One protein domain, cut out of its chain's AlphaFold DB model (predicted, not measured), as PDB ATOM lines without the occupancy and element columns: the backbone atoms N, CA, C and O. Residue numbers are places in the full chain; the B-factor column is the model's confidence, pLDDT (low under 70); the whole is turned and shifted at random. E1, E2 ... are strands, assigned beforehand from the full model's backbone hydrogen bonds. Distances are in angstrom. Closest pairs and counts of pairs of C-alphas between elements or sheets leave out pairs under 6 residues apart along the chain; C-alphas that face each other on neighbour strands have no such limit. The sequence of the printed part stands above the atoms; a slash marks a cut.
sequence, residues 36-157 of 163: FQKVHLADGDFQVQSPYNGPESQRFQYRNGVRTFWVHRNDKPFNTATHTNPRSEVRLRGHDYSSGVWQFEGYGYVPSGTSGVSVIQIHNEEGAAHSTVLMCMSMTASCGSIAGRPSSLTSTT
ATOM      1  N   PHE A  36      20.115  23.964 -11.988       87.38
ATOM      2  CA  PHE A  36      19.232  23.192 -11.124       87.38
ATOM      3  C   PHE A  36      19.885  22.921  -9.761       87.38
ATOM      4  O   PHE A  36      21.037  22.484  -9.688       87.38
ATOM      5  N   GLN A  37      19.152  23.141  -8.666       89.00
ATOM      6  CA  GLN A  37      19.619  22.806  -7.318       89.00
ATOM      7  C   GLN A  37      19.090  21.439  -6.892       89.00
ATOM      8  O   GLN A  37      17.892  21.185  -6.976       89.00
ATOM      9  N   LYS A  38      19.971  20.560  -6.395       88.69
ATOM     10  CA  LYS A  38      19.574  19.238  -5.891       88.69
ATOM     11  C   LYS A  38      18.729  19.365  -4.629       88.69
ATOM     12  O   LYS A  38      19.175  19.930  -3.633       88.69
ATOM     13  N   VAL A  39      17.546  18.767  -4.668       89.19
ATOM     14  CA  VAL A  39      16.664  18.589  -3.521       89.19
ATOM     15  C   VAL A  39      17.109  17.343  -2.759       89.19
ATOM     16  O   VAL A  39      17.359  16.285  -3.345       89.19
ATOM     17  N   HIS A  40      17.262  17.483  -1.445       88.00
ATOM     18  CA  HIS A  40      17.541  16.358  -0.564       88.00
ATOM     19  C   HIS A  40      16.246  15.580  -0.315       88.00
ATOM     20  O   HIS A  40      15.251  16.177   0.080       88.00
ATOM     21  N   LEU A  41      16.279  14.266  -0.545       88.94
ATOM     22  CA  LEU A  41      15.158  13.364  -0.285       88.94
ATOM     23  C   LEU A  41      15.523  12.478   0.907       88.94
ATOM     24  O   LEU A  41      16.434  11.651   0.801       88.94
ATOM     25  N   ALA A  42      14.836  12.672   2.026       89.62
ATOM     26  CA  ALA A  42      14.990  11.843   3.215       89.62
ATOM     27  C   ALA A  42      14.185  10.545   3.069       89.62
ATOM     28  O   ALA A  42      13.208  10.490   2.325       89.62
ATOM     29  N   ASP A  43      14.540   9.494   3.815       86.94
ATOM     30  CA  ASP A  43      13.824   8.209   3.742       86.94
ATOM     31  C   ASP A  43      12.321   8.343   4.061       86.94
ATOM     32  O   ASP A  43      11.503   7.640   3.470       86.94
ATOM     33  N   GLY A  44      11.947   9.289   4.931       88.06
ATOM     34  CA  GLY A  44      10.551   9.584   5.274       88.06
ATOM     35  C   GLY A  44       9.730  10.234   4.152       88.06
ATOM     36  O   GLY A  44       8.502  10.190   4.202       88.06
ATOM     37  N   ASP A  45      10.383  10.777   3.123       90.75
ATOM     38  CA  ASP A  45       9.705  11.385   1.972       90.75
ATOM     39  C   ASP A  45       9.132  10.310   1.038       90.75
ATOM     40  O   ASP A  45       8.233  10.575   0.242       90.75
ATOM     41  N   PHE A  46       9.635   9.076   1.128       91.69
ATOM     42  CA  PHE A  46       9.246   7.960   0.274       91.69
ATOM     43  C   PHE A  46       8.057   7.205   0.882       91.69
ATOM     44  O   PHE A  46       8.225   6.199   1.570       91.69
ATOM     45  N   GLN A  47       6.834   7.654   0.595       93.44
ATOM     46  CA  GLN A  47       5.631   6.923   0.989       93.44
ATOM     47  C   GLN A  47       5.368   5.769   0.023       93.44
ATOM     48  O   GLN A  47       4.978   5.983  -1.126       93.44
ATOM     49  N   VAL A  48       5.524   4.541   0.507       94.50
ATOM     50  CA  VAL A  48       5.167   3.344  -0.256       94.50
ATOM     51  C   VAL A  48       3.647   3.248  -0.374       94.50
ATOM     52  O   VAL A  48       2.909   3.436   0.593       94.50
ATOM     53  N   GLN A  49       3.174   2.968  -1.584       94.44
ATOM     54  CA  GLN A  49       1.800   2.562  -1.845       94.44
ATOM     55  C   GLN A  49       1.846   1.153  -2.420       94.44
ATOM     56  O   GLN A  49       2.502   0.910  -3.432       94.44
ATOM     57  N   SER A  50       1.164   0.216  -1.768       94.56
ATOM     58  CA  SER A  50       1.103  -1.184  -2.181       94.56
ATOM     59  C   SER A  50      -0.343  -1.677  -2.224       94.56
ATOM     60  O   SER A  50      -1.204  -1.091  -1.567       94.56
ATOM     61  N   PRO A  51      -0.626  -2.771  -2.948       95.38
ATOM     62  CA  PRO A  51      -1.933  -3.423  -2.941       95.38
ATOM     63  C   PRO A  51      -2.436  -3.706  -1.521       95.38
ATOM     64  O   PRO A  51      -1.687  -4.237  -0.702       95.38
ATOM     65  N   TYR A  52      -3.707  -3.408  -1.231       93.81
ATOM     66  CA  TYR A  52      -4.248  -3.577   0.129       93.81
ATOM     67  C   TYR A  52      -4.471  -5.043   0.539       93.81
ATOM     68  O   TYR A  52      -4.730  -5.334   1.704       93.81
ATOM     69  N   ASN A  53      -4.446  -5.980  -0.413       94.25
ATOM     70  CA  ASN A  53      -4.791  -7.387  -0.191       94.25
ATOM     71  C   ASN A  53      -3.589  -8.281   0.156       94.25
ATOM     72  O   ASN A  53      -3.717  -9.505   0.125       94.25
ATOM     73  N   GLY A  54      -2.433  -7.695   0.467       92.06
ATOM     74  CA  GLY A  54      -1.234  -8.415   0.882       92.06
ATOM     75  C   GLY A  54      -0.288  -7.524   1.693       92.06
ATOM     76  O   GLY A  54      -0.461  -6.307   1.721       92.06
ATOM     77  N   PRO A  55       0.706  -8.112   2.377       95.12
ATOM     78  CA  PRO A  55       1.683  -7.341   3.138       95.12
ATOM     79  C   PRO A  55       2.628  -6.561   2.211       95.12
ATOM     80  O   PRO A  55       3.108  -7.093   1.207       95.12
ATOM     81  N   GLU A  56       2.965  -5.327   2.600       95.06
ATOM     82  CA  GLU A  56       3.882  -4.452   1.853       95.06
ATOM     83  C   GLU A  56       5.246  -5.116   1.610       95.06
ATOM     84  O   GLU A  56       5.796  -5.003   0.520       95.06
ATOM     85  N   SER A  57       5.754  -5.909   2.561       96.00
ATOM     86  CA  SER A  57       7.043  -6.613   2.448       96.00
ATOM     87  C   SER A  57       7.117  -7.648   1.316       96.00
ATOM     88  O   SER A  57       8.210  -8.084   0.960       96.00
ATOM     89  N   GLN A  58       5.981  -8.048   0.736       95.62
ATOM     90  CA  GLN A  58       5.923  -8.903  -0.457       95.62
ATOM     91  C   GLN A  58       5.749  -8.108  -1.762       95.62
ATOM     92  O   GLN A  58       5.639  -8.705  -2.834       95.62
ATOM     93  N   ARG A  59       5.622  -6.782  -1.682       96.62
ATOM     94  CA  ARG A  59       5.344  -5.883  -2.813       96.62
ATOM     95  C   ARG A  59       6.392  -4.795  -2.960       96.62
ATOM     96  O   ARG A  59       6.627  -4.344  -4.073       96.62
ATOM     97  N   PHE A  60       7.094  -4.473  -1.885       96.12
ATOM     98  CA  PHE A  60       8.151  -3.490  -1.862       96.12
ATOM     99  C   PHE A  60       9.348  -3.975  -1.042       96.12
ATOM    100  O   PHE A  60       9.206  -4.595   0.012       96.12
ATOM    101  N   GLN A  61      10.545  -3.652  -1.523       95.81
ATOM    102  CA  GLN A  61      11.784  -3.807  -0.774       95.81
ATOM    103  C   GLN A  61      12.713  -2.632  -1.058       95.81
ATOM    104  O   GLN A  61      12.955  -2.292  -2.216       95.81
ATOM    105  N   TYR A  62      13.317  -2.090  -0.003       94.75
ATOM    106  CA  TYR A  62      14.462  -1.199  -0.114       94.75
ATOM    107  C   TYR A  62      15.721  -1.893   0.403       94.75
ATOM    108  O   TYR A  62      15.776  -2.321   1.556       94.75
ATOM    109  N   ARG A  63      16.733  -2.038  -0.457       93.81
ATOM    110  CA  ARG A  63      18.012  -2.658  -0.094       93.81
ATOM    111  C   ARG A  63      19.147  -2.034  -0.893       93.81
ATOM    112  O   ARG A  63      19.101  -2.017  -2.118       93.81
ATOM    113  N   ASN A  64      20.185  -1.561  -0.202       92.75
ATOM    114  CA  ASN A  64      21.410  -1.019  -0.808       92.75
ATOM    115  C   ASN A  64      21.146   0.072  -1.868       92.75
ATOM    116  O   ASN A  64      21.740   0.053  -2.942       92.75
ATOM    117  N   GLY A  65      20.215   0.991  -1.595       88.50
ATOM    118  CA  GLY A  65      19.855   2.066  -2.527       88.50
ATOM    119  C   GLY A  65      18.895   1.658  -3.651       88.50
ATOM    120  O   GLY A  65      18.445   2.524  -4.397       88.50
ATOM    121  N   VAL A  66      18.522   0.378  -3.758       91.00
ATOM    122  CA  VAL A  66      17.590  -0.126  -4.775       91.00
ATOM    123  C   VAL A  66      16.204  -0.317  -4.167       91.00
ATOM    124  O   VAL A  66      16.045  -1.010  -3.160       91.00
ATOM    125  N   ARG A  67      15.196   0.290  -4.800       93.00
ATOM    126  CA  ARG A  67      13.773   0.077  -4.510       93.00
ATOM    127  C   ARG A  67      13.216  -0.921  -5.514       93.00
ATOM    128  O   ARG A  67      13.220  -0.652  -6.711       93.00
ATOM    129  N   THR A  68      12.776  -2.072  -5.025       94.50
ATOM    130  CA  THR A  68      12.183  -3.128  -5.848       94.50
ATOM    131  C   THR A  68      10.688  -3.169  -5.598       94.50
ATOM    132  O   THR A  68      10.256  -3.179  -4.447       94.50
ATOM    133  N   PHE A  69       9.924  -3.194  -6.684       94.81
ATOM    134  CA  PHE A  69       8.469  -3.193  -6.675       94.81
ATOM    135  C   PHE A  69       7.966  -4.454  -7.365       94.81
ATOM    136  O   PHE A  69       8.427  -4.799  -8.455       94.81
ATOM    137  N   TRP A  70       6.997  -5.120  -6.751       94.25
ATOM    138  CA  TRP A  70       6.311  -6.264  -7.330       94.25
ATOM    139  C   TRP A  70       4.826  -5.971  -7.430       94.25
ATOM    140  O   TRP A  70       4.195  -5.526  -6.475       94.25
ATOM    141  N   VAL A  71       4.270  -6.270  -8.600       92.38
ATOM    142  CA  VAL A  71       2.831  -6.292  -8.842       92.38
ATOM    143  C   VAL A  71       2.496  -7.658  -9.414       92.38
ATOM    144  O   VAL A  71       3.127  -8.136 -10.360       92.38
ATOM    145  N   HIS A  72       1.530  -8.325  -8.806       91.38
ATOM    146  CA  HIS A  72       1.078  -9.651  -9.186       91.38
ATOM    147  C   HIS A  72      -0.317  -9.594  -9.793       91.38
ATOM    148  O   HIS A  72      -1.108  -8.692  -9.535       91.38
ATOM    149  N   ARG A  73      -0.644 -10.621 -10.581       89.50
ATOM    150  CA  ARG A  73      -1.921 -10.737 -11.299       89.50
ATOM    151  C   ARG A  73      -3.153 -10.540 -10.407       89.50
ATOM    152  O   ARG A  73      -4.148  -9.994 -10.867       89.50
ATOM    153  N   ASN A  74      -3.087 -11.015  -9.166       92.12
ATOM    154  CA  ASN A  74      -4.216 -11.027  -8.234       92.12
ATOM    155  C   ASN A  74      -4.170  -9.871  -7.227       92.12
ATOM    156  O   ASN A  74      -4.937  -9.869  -6.261       92.12
ATOM    157  N   ASP A  75      -3.258  -8.920  -7.413       94.38
ATOM    158  CA  ASP A  75      -3.200  -7.751  -6.554       94.38
ATOM    159  C   ASP A  75      -4.436  -6.875  -6.747       94.38
ATOM    160  O   ASP A  75      -5.089  -6.869  -7.794       94.38
ATOM    161  N   LYS A  76      -4.784  -6.162  -5.686       94.19
ATOM    162  CA  LYS A  76      -5.850  -5.171  -5.672       94.19
ATOM    163  C   LYS A  76      -5.260  -3.761  -5.779       94.19
ATOM    164  O   LYS A  76      -4.039  -3.600  -5.710       94.19
ATOM    165  N   PRO A  77      -6.093  -2.730  -5.988       93.38
ATOM    166  CA  PRO A  77      -5.622  -1.352  -5.942       93.38
ATOM    167  C   PRO A  77      -4.960  -1.039  -4.588       93.38
ATOM    168  O   PRO A  77      -5.076  -1.801  -3.626       93.38
ATOM    169  N   PHE A  78      -4.262   0.091  -4.489       90.94
ATOM    170  CA  PHE A  78      -3.603   0.477  -3.235       90.94
ATOM    171  C   PHE A  78      -4.592   0.897  -2.130       90.94
ATOM    172  O   PHE A  78      -4.259   0.890  -0.950       90.94
ATOM    173  N   ASN A  79      -5.821   1.265  -2.505       88.12
ATOM    174  CA  ASN A  79      -6.900   1.596  -1.582       88.12
ATOM    175  C   ASN A  79      -8.245   1.061  -2.094       88.12
ATOM    176  O   ASN A  79      -8.358   0.599  -3.226       88.12
ATOM    177  N   THR A  80      -9.274   1.126  -1.256       88.81
ATOM    178  CA  THR A  80     -10.640   0.702  -1.603       88.81
ATOM    179  C   THR A  80     -11.508   1.838  -2.148       88.81
ATOM    180  O   THR A  80     -12.607   1.585  -2.629       88.81
ATOM    181  N   ALA A  81     -11.033   3.084  -2.072       85.94
ATOM    182  CA  ALA A  81     -11.787   4.271  -2.469       85.94
ATOM    183  C   ALA A  81     -11.715   4.555  -3.980       85.94
ATOM    184  O   ALA A  81     -12.639   5.136  -4.544       85.94
ATOM    185  N   THR A  82     -10.620   4.165  -4.640       77.94
ATOM    186  CA  THR A  82     -10.362   4.460  -6.056       77.94
ATOM    187  C   THR A  82     -10.290   3.181  -6.884       77.94
ATOM    188  O   THR A  82      -9.635   2.214  -6.505       77.94
ATOM    189  N   HIS A  83     -10.917   3.183  -8.061       78.50
ATOM    190  CA  HIS A  83     -10.943   2.034  -8.978       78.50
ATOM    191  C   HIS A  83      -9.727   2.007  -9.922       78.50
ATOM    192  O   HIS A  83      -9.859   1.773 -11.120       78.50
ATOM    193  N   THR A  84      -8.535   2.295  -9.395       85.06
ATOM    194  CA  THR A  84      -7.293   2.264 -10.186       85.06
ATOM    195  C   THR A  84      -6.750   0.844 -10.314       85.06
ATOM    196  O   THR A  84      -7.088  -0.026  -9.520       85.06
ATOM    197  N   ASN A  85      -5.901   0.581 -11.307       89.00
ATOM    198  CA  ASN A  85      -5.236  -0.718 -11.404       89.00
ATOM    199  C   ASN A  85      -4.268  -0.950 -10.225       89.00
ATOM    200  O   ASN A  85      -3.786   0.016  -9.620       89.00
ATOM    201  N   PRO A  86      -3.954  -2.219  -9.900       91.75
ATOM    202  CA  PRO A  86      -2.965  -2.553  -8.884       91.75
ATOM    203  C   PRO A  86      -1.613  -1.915  -9.183       91.75
ATOM    204  O   PRO A  86      -1.149  -1.917 -10.326       91.75
ATOM    205  N   ARG A  87      -0.967  -1.397  -8.141       91.94
ATOM    206  CA  ARG A  87       0.360  -0.793  -8.233       91.94
ATOM    207  C   ARG A  87       1.128  -1.003  -6.943       91.94
ATOM    208  O   ARG A  87       0.539  -1.009  -5.865       91.94
ATOM    209  N   SER A  88       2.437  -1.148  -7.082       94.31
ATOM    210  CA  SER A  88       3.384  -0.958  -5.998       94.31
ATOM    211  C   SER A  88       4.336   0.144  -6.432       94.31
ATOM    212  O   SER A  88       4.967   0.034  -7.482       94.31
ATOM    213  N   GLU A  89       4.368   1.232  -5.677       93.25
ATOM    214  CA  GLU A  89       5.093   2.444  -6.041       93.25
ATOM    215  C   GLU A  89       5.537   3.216  -4.803       93.25
ATOM    216  O   GLU A  89       5.159   2.892  -3.675       93.25
ATOM    217  N   VAL A  90       6.313   4.276  -5.026       93.56
ATOM    218  CA  VAL A  90       6.553   5.304  -4.019       93.56
ATOM    219  C   VAL A  90       6.002   6.638  -4.499       93.56
ATOM    220  O   VAL A  90       6.342   7.101  -5.586       93.56
ATOM    221  N   ARG A  91       5.226   7.288  -3.632       91.06
ATOM    222  CA  ARG A  91       4.900   8.707  -3.728       91.06
ATOM    223  C   ARG A  91       5.908   9.519  -2.911       91.06
ATOM    224  O   ARG A  91       6.105   9.241  -1.731       91.06
ATOM    225  N   LEU A  92       6.502  10.538  -3.528       90.19
ATOM    226  CA  LEU A  92       7.310  11.531  -2.817       90.19
ATOM    227  C   LEU A  92       6.380  12.492  -2.067       90.19
ATOM    228  O   LEU A  92       5.588  13.187  -2.696       90.19
ATOM    229  N   ARG A  93       6.440  12.504  -0.736       88.75
ATOM    230  CA  ARG A  93       5.697  13.438   0.122       88.75
ATOM    231  C   ARG A  93       6.577  14.613   0.526       88.75
ATOM    232  O   ARG A  93       7.780  14.447   0.671       88.75
ATOM    233  N   GLY A  94       5.960  15.777   0.745       87.00
ATOM    234  CA  GLY A  94       6.669  16.987   1.180       87.00
ATOM    235  C   GLY A  94       7.417  17.716   0.060       87.00
ATOM    236  O   GLY A  94       8.122  18.680   0.333       87.00
ATOM    237  N   HIS A  95       7.241  17.272  -1.191       86.69
ATOM    238  CA  HIS A  95       7.861  17.844  -2.393       86.69
ATOM    239  C   HIS A  95       6.820  18.101  -3.493       86.69
ATOM    240  O   HIS A  95       7.126  18.001  -4.681       86.69
ATOM    241  N   ASP A  96       5.578  18.386  -3.096       86.62
ATOM    242  CA  ASP A  96       4.529  18.816  -4.020       86.62
ATOM    243  C   ASP A  96       4.887  20.220  -4.540       86.62
ATOM    244  O   ASP A  96       5.316  21.094  -3.782       86.62
ATOM    245  N   TYR A  97       4.780  20.429  -5.851       82.25
ATOM    246  CA  TYR A  97       5.291  21.631  -6.504       82.25
ATOM    247  C   TYR A  97       4.186  22.425  -7.191       82.25
ATOM    248  O   TYR A  97       3.404  21.897  -7.972       82.25
ATOM    249  N   SER A  98       4.167  23.730  -6.924       82.44
ATOM    250  CA  SER A  98       3.192  24.682  -7.474       82.44
ATOM    251  C   SER A  98       3.795  25.647  -8.499       82.44
ATOM    252  O   SER A  98       3.073  26.383  -9.165       82.44
ATOM    253  N   SER A  99       5.125  25.689  -8.614       82.19
ATOM    254  CA  SER A  99       5.847  26.643  -9.458       82.19
ATOM    255  C   SER A  99       7.273  26.176  -9.771       82.19
ATOM    256  O   SER A  99       7.781  25.215  -9.183       82.19
ATOM    257  N   GLY A 100       7.916  26.874 -10.710       86.25
ATOM    258  CA  GLY A 100       9.271  26.580 -11.169       86.25
ATOM    259  C   GLY A 100       9.351  25.397 -12.135       86.25
ATOM    260  O   GLY A 100       8.349  24.778 -12.493       86.25
ATOM    261  N   VAL A 101      10.571  25.091 -12.574       87.25
ATOM    262  CA  VAL A 101      10.866  23.911 -13.392       87.25
ATOM    263  C   VAL A 101      11.507  22.863 -12.502       87.25
ATOM    264  O   VAL A 101      12.489  23.148 -11.815       87.25
ATOM    265  N   TRP A 102      10.952  21.653 -12.536       87.12
ATOM    266  CA  TRP A 102      11.437  20.514 -11.770       87.12
ATOM    267  C   TRP A 102      11.958  19.433 -12.708       87.12
ATOM    268  O   TRP A 102      11.304  19.058 -13.681       87.12
ATOM    269  N   GLN A 103      13.140  18.919 -12.393       88.19
ATOM    270  CA  GLN A 103      13.777  17.832 -13.120       88.19
ATOM    271  C   GLN A 103      13.933  16.617 -12.209       88.19
ATOM    272  O   GLN A 103      14.394  16.736 -11.075       88.19
ATOM    273  N   PHE A 104      13.578  15.452 -12.752       86.50
ATOM    274  CA  PHE A 104      13.674  14.141 -12.117       86.50
ATOM    275  C   PHE A 104      14.688  13.292 -12.912       86.50
ATOM    276  O   PHE A 104      14.549  13.179 -14.126       86.50
ATOM    277  N   GLU A 105      15.718  12.718 -12.273       82.69
ATOM    278  CA  GLU A 105      16.798  11.977 -12.989       82.69
ATOM    279  C   GLU A 105      17.410  10.784 -12.217       82.69
ATOM    280  O   GLU A 105      17.930  11.116 -11.182       82.69
ATOM    281  N   GLY A 106      17.417   9.487 -12.635       79.69
ATOM    282  CA  GLY A 106      17.824   8.208 -11.938       79.69
ATOM    283  C   GLY A 106      17.239   6.785 -12.221       79.69
ATOM    284  O   GLY A 106      16.109   6.539 -12.552       79.69
ATOM    285  N   TYR A 107      18.018   5.734 -12.099       83.25
ATOM    286  CA  TYR A 107      17.807   4.517 -12.902       83.25
ATOM    287  C   TYR A 107      16.635   3.590 -12.518       83.25
ATOM    288  O   TYR A 107      16.446   3.258 -11.349       83.25
ATOM    289  N   GLY A 108      15.933   3.076 -13.533       85.88
ATOM    290  CA  GLY A 108      14.962   1.982 -13.413       85.88
ATOM    291  C   GLY A 108      15.301   0.783 -14.304       85.88
ATOM    292  O   GLY A 108      15.880   0.940 -15.379       85.88
ATOM    293  N   TYR A 109      14.919  -0.415 -13.858       87.25
ATOM    294  CA  TYR A 109      14.984  -1.652 -14.636       87.25
ATOM    295  C   TYR A 109      13.608  -2.316 -14.657       87.25
ATOM    296  O   TYR A 109      13.020  -2.569 -13.606       87.25
ATOM    297  N   VAL A 110      13.115  -2.620 -15.857       88.00
ATOM    298  CA  VAL A 110      11.883  -3.387 -16.065       88.00
ATOM    299  C   VAL A 110      12.270  -4.771 -16.595       88.00
ATOM    300  O   VAL A 110      12.912  -4.844 -17.648       88.00
ATOM    301  N   PRO A 111      11.912  -5.867 -15.895       84.69
ATOM    302  CA  PRO A 111      12.222  -7.217 -16.347       84.69
ATOM    303  C   PRO A 111      11.680  -7.515 -17.751       84.69
ATOM    304  O   PRO A 111      10.589  -7.085 -18.130       84.69
ATOM    305  N   SER A 112      12.431  -8.303 -18.522       81.38
ATOM    306  CA  SER A 112      11.985  -8.770 -19.835       81.38
ATOM    307  C   SER A 112      10.668  -9.543 -19.728       81.38
ATOM    308  O   SER A 112      10.523 -10.404 -18.861       81.38
ATOM    309  N   GLY A 113       9.732  -9.277 -20.640       82.69
ATOM    310  CA  GLY A 113       8.400  -9.891 -20.634       82.69
ATOM    311  C   GLY A 113       7.356  -9.107 -19.833       82.69
ATOM    312  O   GLY A 113       6.177  -9.450 -19.879       82.69
ATOM    313  N   THR A 114       7.749  -8.032 -19.143       82.69
ATOM    314  CA  THR A 114       6.816  -7.077 -18.541       82.69
ATOM    315  C   THR A 114       6.343  -6.056 -19.584       82.69
ATOM    316  O   THR A 114       7.137  -5.460 -20.311       82.69
ATOM    317  N   SER A 115       5.031  -5.833 -19.666       83.69
ATOM    318  CA  SER A 115       4.404  -4.880 -20.589       83.69
ATOM    319  C   SER A 115       3.265  -4.148 -19.889       83.69
ATOM    320  O   SER A 115       2.664  -4.699 -18.968       83.69
ATOM    321  N   GLY A 116       2.947  -2.931 -20.328       84.38
ATOM    322  CA  GLY A 116       1.828  -2.171 -19.776       84.38
ATOM    323  C   GLY A 116       2.108  -1.535 -18.417       84.38
ATOM    324  O   GLY A 116       1.161  -1.179 -17.723       84.38
ATOM    325  N   VAL A 117       3.375  -1.417 -18.006       86.44
ATOM    326  CA  VAL A 117       3.720  -0.894 -16.674       86.44
ATOM    327  C   VAL A 117       4.081   0.580 -16.725       86.44
ATOM    328  O   VAL A 117       4.828   1.010 -17.601       86.44
ATOM    329  N   SER A 118       3.578   1.341 -15.757       89.25
ATOM    330  CA  SER A 118       4.045   2.702 -15.486       89.25
ATOM    331  C   SER A 118       5.318   2.657 -14.662       89.25
ATOM    332  O   SER A 118       5.370   1.942 -13.664       89.25
ATOM    333  N   VAL A 119       6.323   3.433 -15.055       88.50
ATOM    334  CA  VAL A 119       7.578   3.579 -14.304       88.50
ATOM    335  C   VAL A 119       7.623   4.924 -13.583       88.50
ATOM    336  O   VAL A 119       8.159   5.021 -12.484       88.50
ATOM    337  N   ILE A 120       7.055   5.968 -14.192       89.75
ATOM    338  CA  ILE A 120       7.003   7.320 -13.626       89.75
ATOM    339  C   ILE A 120       5.643   7.906 -13.948       89.75
ATOM    340  O   ILE A 120       5.180   7.808 -15.084       89.75
ATOM    341  N   GLN A 121       5.041   8.562 -12.968       89.94
ATOM    342  CA  GLN A 121       3.851   9.361 -13.183       89.94
ATOM    343  C   GLN A 121       3.940  10.687 -12.445       89.94
ATOM    344  O   GLN A 121       4.451  10.759 -11.330       89.94
ATOM    345  N   ILE A 122       3.431  11.728 -13.094       88.38
ATOM    346  CA  ILE A 122       3.267  13.066 -12.544       88.38
ATOM    347  C   ILE A 122       1.772  13.334 -12.473       88.38
ATOM    348  O   ILE A 122       1.073  13.212 -13.480       88.38
ATOM    349  N   HIS A 123       1.296  13.704 -11.290       86.38
ATOM    350  CA  HIS A 123      -0.090  14.086 -11.063       86.38
ATOM    351  C   HIS A 123      -0.202  15.590 -10.868       86.38
ATOM    352  O   HIS A 123       0.702  16.212 -10.314       86.38
ATOM    353  N   ASN A 124      -1.327  16.146 -11.303       79.19
ATOM    354  CA  ASN A 124      -1.760  17.457 -10.859       79.19
ATOM    355  C   ASN A 124      -2.503  17.317  -9.523       79.19
ATOM    356  O   ASN A 124      -3.252  16.356  -9.317       79.19
ATOM    357  N   GLU A 125      -2.300  18.292  -8.645       69.50
ATOM    358  CA  GLU A 125      -2.982  18.414  -7.355       69.50
ATOM    359  C   GLU A 125      -4.090  19.485  -7.383       69.50
ATOM    360  O   GLU A 125      -4.851  19.612  -6.427       69.50
ATOM    361  N   GLU A 126      -4.220  20.246  -8.477       57.94
ATOM    362  CA  GLU A 126      -5.192  21.331  -8.595       57.94
ATOM    363  C   GLU A 126      -6.591  20.831  -9.010       57.94
ATOM    364  O   GLU A 126      -6.815  20.368 -10.130       57.94
ATOM    365  N   GLY A 127      -7.561  20.975  -8.097       55.84
ATOM    366  CA  GLY A 127      -8.986  20.708  -8.333       55.84
ATOM    367  C   GLY A 127      -9.443  19.263  -8.076       55.84
ATOM    368  O   GLY A 127      -8.659  18.354  -7.830       55.84
ATOM    369  N   ALA A 128     -10.764  19.044  -8.127       49.19
ATOM    370  CA  ALA A 128     -11.450  17.803  -7.725       49.19
ATOM    371  C   ALA A 128     -11.152  16.551  -8.588       49.19
ATOM    372  O   ALA A 128     -11.751  15.499  -8.371       49.19
ATOM    373  N   ALA A 129     -10.235  16.638  -9.551       55.62
ATOM    374  CA  ALA A 129      -9.800  15.506 -10.354       55.62
ATOM    375  C   ALA A 129      -8.275  15.391 -10.282       55.62
ATOM    376  O   ALA A 129      -7.564  15.982 -11.093       55.62
ATOM    377  N   HIS A 130      -7.784  14.594  -9.329       64.25
ATOM    378  CA  HIS A 130      -6.409  14.096  -9.335       64.25
ATOM    379  C   HIS A 130      -6.139  13.431 -10.689       64.25
ATOM    380  O   HIS A 130      -6.599  12.316 -10.942       64.25
ATOM    381  N   SER A 131      -5.446  14.136 -11.578       69.50
ATOM    382  CA  SER A 131      -5.261  13.711 -12.963       69.50
ATOM    383  C   SER A 131      -3.787  13.520 -13.271       69.50
ATOM    384  O   SER A 131      -2.940  14.310 -12.848       69.50
ATOM    385  N   THR A 132      -3.469  12.451 -13.997       79.12
ATOM    386  CA  THR A 132      -2.114  12.169 -14.464       79.12
ATOM    387  C   THR A 132      -1.773  13.119 -15.612       79.12
ATOM    388  O   THR A 132      -2.393  13.074 -16.672       79.12
ATOM    389  N   VAL A 133      -0.778  13.979 -15.403       83.31
ATOM    390  CA  VAL A 133      -0.271  14.932 -16.404       83.31
ATOM    391  C   VAL A 133       0.741  14.258 -17.324       83.31
ATOM    392  O   VAL A 133       0.764  14.508 -18.526       83.31
ATOM    393  N   LEU A 134       1.580  13.384 -16.763       86.44
ATOM    394  CA  LEU A 134       2.579  12.634 -17.513       86.44
ATOM    395  C   LEU A 134       2.688  11.220 -16.961       86.44
ATOM    396  O   LEU A 134       2.700  11.021 -15.749       86.44
ATOM    397  N   MET A 135       2.810  10.249 -17.862       86.81
ATOM    398  CA  MET A 135       3.010   8.845 -17.530       86.81
ATOM    399  C   MET A 135       4.066   8.251 -18.461       86.81
ATOM    400  O   MET A 135       3.912   8.263 -19.681       86.81
ATOM    401  N   CYS A 136       5.149   7.737 -17.889       85.00
ATOM    402  CA  CYS A 136       6.177   7.003 -18.615       85.00
ATOM    403  C   CYS A 136       5.875   5.513 -18.511       85.00
ATOM    404  O   CYS A 136       5.888   4.949 -17.415       85.00
ATOM    405  N   MET A 137       5.604   4.882 -19.650       85.12
ATOM    406  CA  MET A 137       5.189   3.488 -19.702       85.12
ATOM    407  C   MET A 137       6.211   2.605 -20.413       85.12
ATOM    408  O   MET A 137       6.724   2.964 -21.470       85.12
ATOM    409  N   SER A 138       6.432   1.411 -19.862       81.06
ATOM    410  CA  SER A 138       7.141   0.322 -20.526       81.06
ATOM    411  C   SER A 138       6.166  -0.628 -21.193       81.06
ATOM    412  O   SER A 138       5.375  -1.312 -20.540       81.06
ATOM    413  N   MET A 139       6.255  -0.669 -22.518       76.62
ATOM    414  CA  MET A 139       5.444  -1.499 -23.396       76.62
ATOM    415  C   MET A 139       6.372  -2.468 -24.123       76.62
ATOM    416  O   MET A 139       7.353  -2.055 -24.736       76.62
ATOM    417  N   THR A 140       6.080  -3.764 -24.059       66.00
ATOM    418  CA  THR A 140       6.817  -4.758 -24.843       66.00
ATOM    419  C   THR A 140       6.298  -4.745 -26.282       66.00
ATOM    420  O   THR A 140       5.124  -5.028 -26.507       66.00
ATOM    421  N   ALA A 141       7.180  -4.498 -27.256       56.12
ATOM    422  CA  ALA A 141       6.916  -4.678 -28.691       56.12
ATOM    423  C   ALA A 141       7.532  -5.984 -29.252       56.12
ATOM    424  O   ALA A 141       7.611  -6.162 -30.463       56.12
ATOM    425  N   SER A 142       7.914  -6.913 -28.361       51.16
ATOM    426  CA  SER A 142       8.971  -7.947 -28.442       51.16
ATOM    427  C   SER A 142      10.298  -7.466 -27.823       51.16
ATOM    428  O   SER A 142      10.709  -6.333 -28.034       51.16
ATOM    429  N   CYS A 143      10.850  -8.296 -26.922       43.19
ATOM    430  CA  CYS A 143      12.073  -8.138 -26.109       43.19
ATOM    431  C   CYS A 143      12.782  -6.759 -26.115       43.19
ATOM    432  O   CYS A 143      13.788  -6.567 -26.790       43.19
ATOM    433  N   GLY A 144      12.336  -5.820 -25.274       45.31
ATOM    434  CA  GLY A 144      13.043  -4.553 -25.040       45.31
ATOM    435  C   GLY A 144      12.976  -4.114 -23.577       45.31
ATOM    436  O   GLY A 144      11.981  -4.370 -22.901       45.31
ATOM    437  N   SER A 145      14.040  -3.470 -23.090       45.31
ATOM    438  CA  SER A 145      14.143  -2.882 -21.747       45.31
ATOM    439  C   SER A 145      14.083  -1.357 -21.845       45.31
ATOM    440  O   SER A 145      14.804  -0.769 -22.649       45.31
ATOM    441  N   ILE A 146      13.265  -0.704 -21.014       47.69
ATOM    442  CA  ILE A 146      13.295   0.756 -20.857       47.69
ATOM    443  C   ILE A 146      14.297   1.116 -19.762       47.69
ATOM    444  O   ILE A 146      14.134   0.717 -18.612       47.69
ATOM    445  N   ALA A 147      15.317   1.893 -20.128       38.97
ATOM    446  CA  ALA A 147      16.221   2.556 -19.200       38.97
ATOM    447  C   ALA A 147      15.838   4.041 -19.135       38.97
ATOM    448  O   ALA A 147      16.138   4.812 -20.044       38.97
ATOM    449  N   GLY A 148      15.131   4.427 -18.077       38.88
ATOM    450  CA  GLY A 148      14.758   5.811 -17.785       38.88
ATOM    451  C   GLY A 148      15.272   6.219 -16.411       38.88
ATOM    452  O   GLY A 148      15.473   5.356 -15.553       38.88
ATOM    453  N   ARG A 149      15.528   7.520 -16.225       39.78
ATOM    454  CA  ARG A 149      16.188   8.067 -15.042       39.78
ATOM    455  C   ARG A 149      15.204   8.970 -14.175       39.78
ATOM    456  O   ARG A 149      15.025  10.082 -14.635       39.78
ATOM    457  N   PRO A 150      14.705   8.652 -12.930       43.66
ATOM    458  CA  PRO A 150      14.625   9.522 -11.699       43.66
ATOM    459  C   PRO A 150      15.406   9.087 -10.373       43.66
ATOM    460  O   PRO A 150      15.298   7.963  -9.911       43.66
ATOM    461  N   SER A 151      16.244   9.949  -9.750       43.78
ATOM    462  CA  SER A 151      17.301   9.788  -8.665       43.78
ATOM    463  C   SER A 151      17.740  11.135  -8.063       43.78
ATOM    464  O   SER A 151      18.267  11.174  -6.952       43.78
ATOM    465  N   SER A 152      17.516  12.250  -8.748       45.19
ATOM    466  CA  SER A 152      17.565  13.585  -8.177       45.19
ATOM    467  C   SER A 152      16.323  14.335  -8.592       45.19
ATOM    468  O   SER A 152      15.988  14.361  -9.777       45.19
ATOM    469  N   LEU A 153      15.677  14.942  -7.609       46.06
ATOM    470  CA  LEU A 153      14.755  16.029  -7.831       46.06
ATOM    471  C   LEU A 153      15.579  17.310  -7.794       46.06
ATOM    472  O   LEU A 153      16.397  17.497  -6.892       46.06
ATOM    473  N   THR A 154      15.431  18.158  -8.795       48.38
ATOM    474  CA  THR A 154      16.107  19.448  -8.813       48.38
ATOM    475  C   THR A 154      15.153  20.530  -9.283       48.38
ATOM    476  O   THR A 154      14.368  20.269 -10.191       48.38
ATOM    477  N   SER A 155      15.211  21.717  -8.685       52.44
ATOM    478  CA  SER A 155      14.348  22.845  -9.044       52.44
ATOM    479  C   SER A 155      15.162  24.093  -9.389       52.44
ATOM    480  O   SER A 155      16.288  24.273  -8.913       52.44
ATOM    481  N   THR A 156      14.606  24.950 -10.245       44.62
ATOM    482  CA  THR A 156      15.099  26.318 -10.474       44.62
ATOM    483  C   THR A 156      14.416  27.260  -9.483       44.62
ATOM    484  O   THR A 156      13.186  27.279  -9.416       44.62
ATOM    485  N   THR A 157      15.177  28.036  -8.709       49.44
ATOM    486  CA  THR A 157      14.641  28.916  -7.658       49.44
ATOM    487  C   THR A 157      13.608  29.902  -8.212       49.44
ATOM    488  O   THR A 157      13.933  30.742  -9.048       49.44
TER     489      THR A 157
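This is residues 36 to 157 of the 163 residues of the protein "Alginate_lyase2 domain-containing protein" of Triticum aestivum (UniProt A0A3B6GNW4). With little regular structure, this is a loose-jointed assembly of short strand pairs: E8, E7, E5 and E2 stand roughly in a row, with hairpin E3-E4 near one end of E5 and the three-strand antiparallel sheet E1-E9-E6 at the far end. Its 122 printed residues hold nine named strands, E1 to E9 in chain order, and no named helix; the class is all strand, with 43 residues in strands. It is compact, radius of gyration of the C-alphas 15.2 A, spanning 44 by 35 by 29 A.

Find E1, residues 37 to 39, from C-alpha 37 at (19.619, 22.806, -7.318). Then come E2, 46 to 49; E3, 60 to 63; E4, 66 to 69; E5, 89 to 92; E6, 102 to 105; E7, 117 to 124, 20.0 A; E8, 131 to 138, 19.8 A; and E9, 152 to 155, ending at (14.348, 22.845, -9.044).

Inner strand E9 is antiparallel to E1, N 39 to O 153 2.8 A, and to E6, N 152 to O 105 2.7 A. E2 and E5 are antiparallel, N 91 to O 47 2.8 A. E5 and E7 are near each other. Hairpin E7-E8 has N 119 and O 136 at 2.8 A; hairpin E3-E4 has N 68 and O 61 at 2.8 A.

The printed part has no cut. Long links join E4 to E5, E6 to E7 and E8 to E9. Residues 125 to 131 and 140 to 157 are under pLDDT 70.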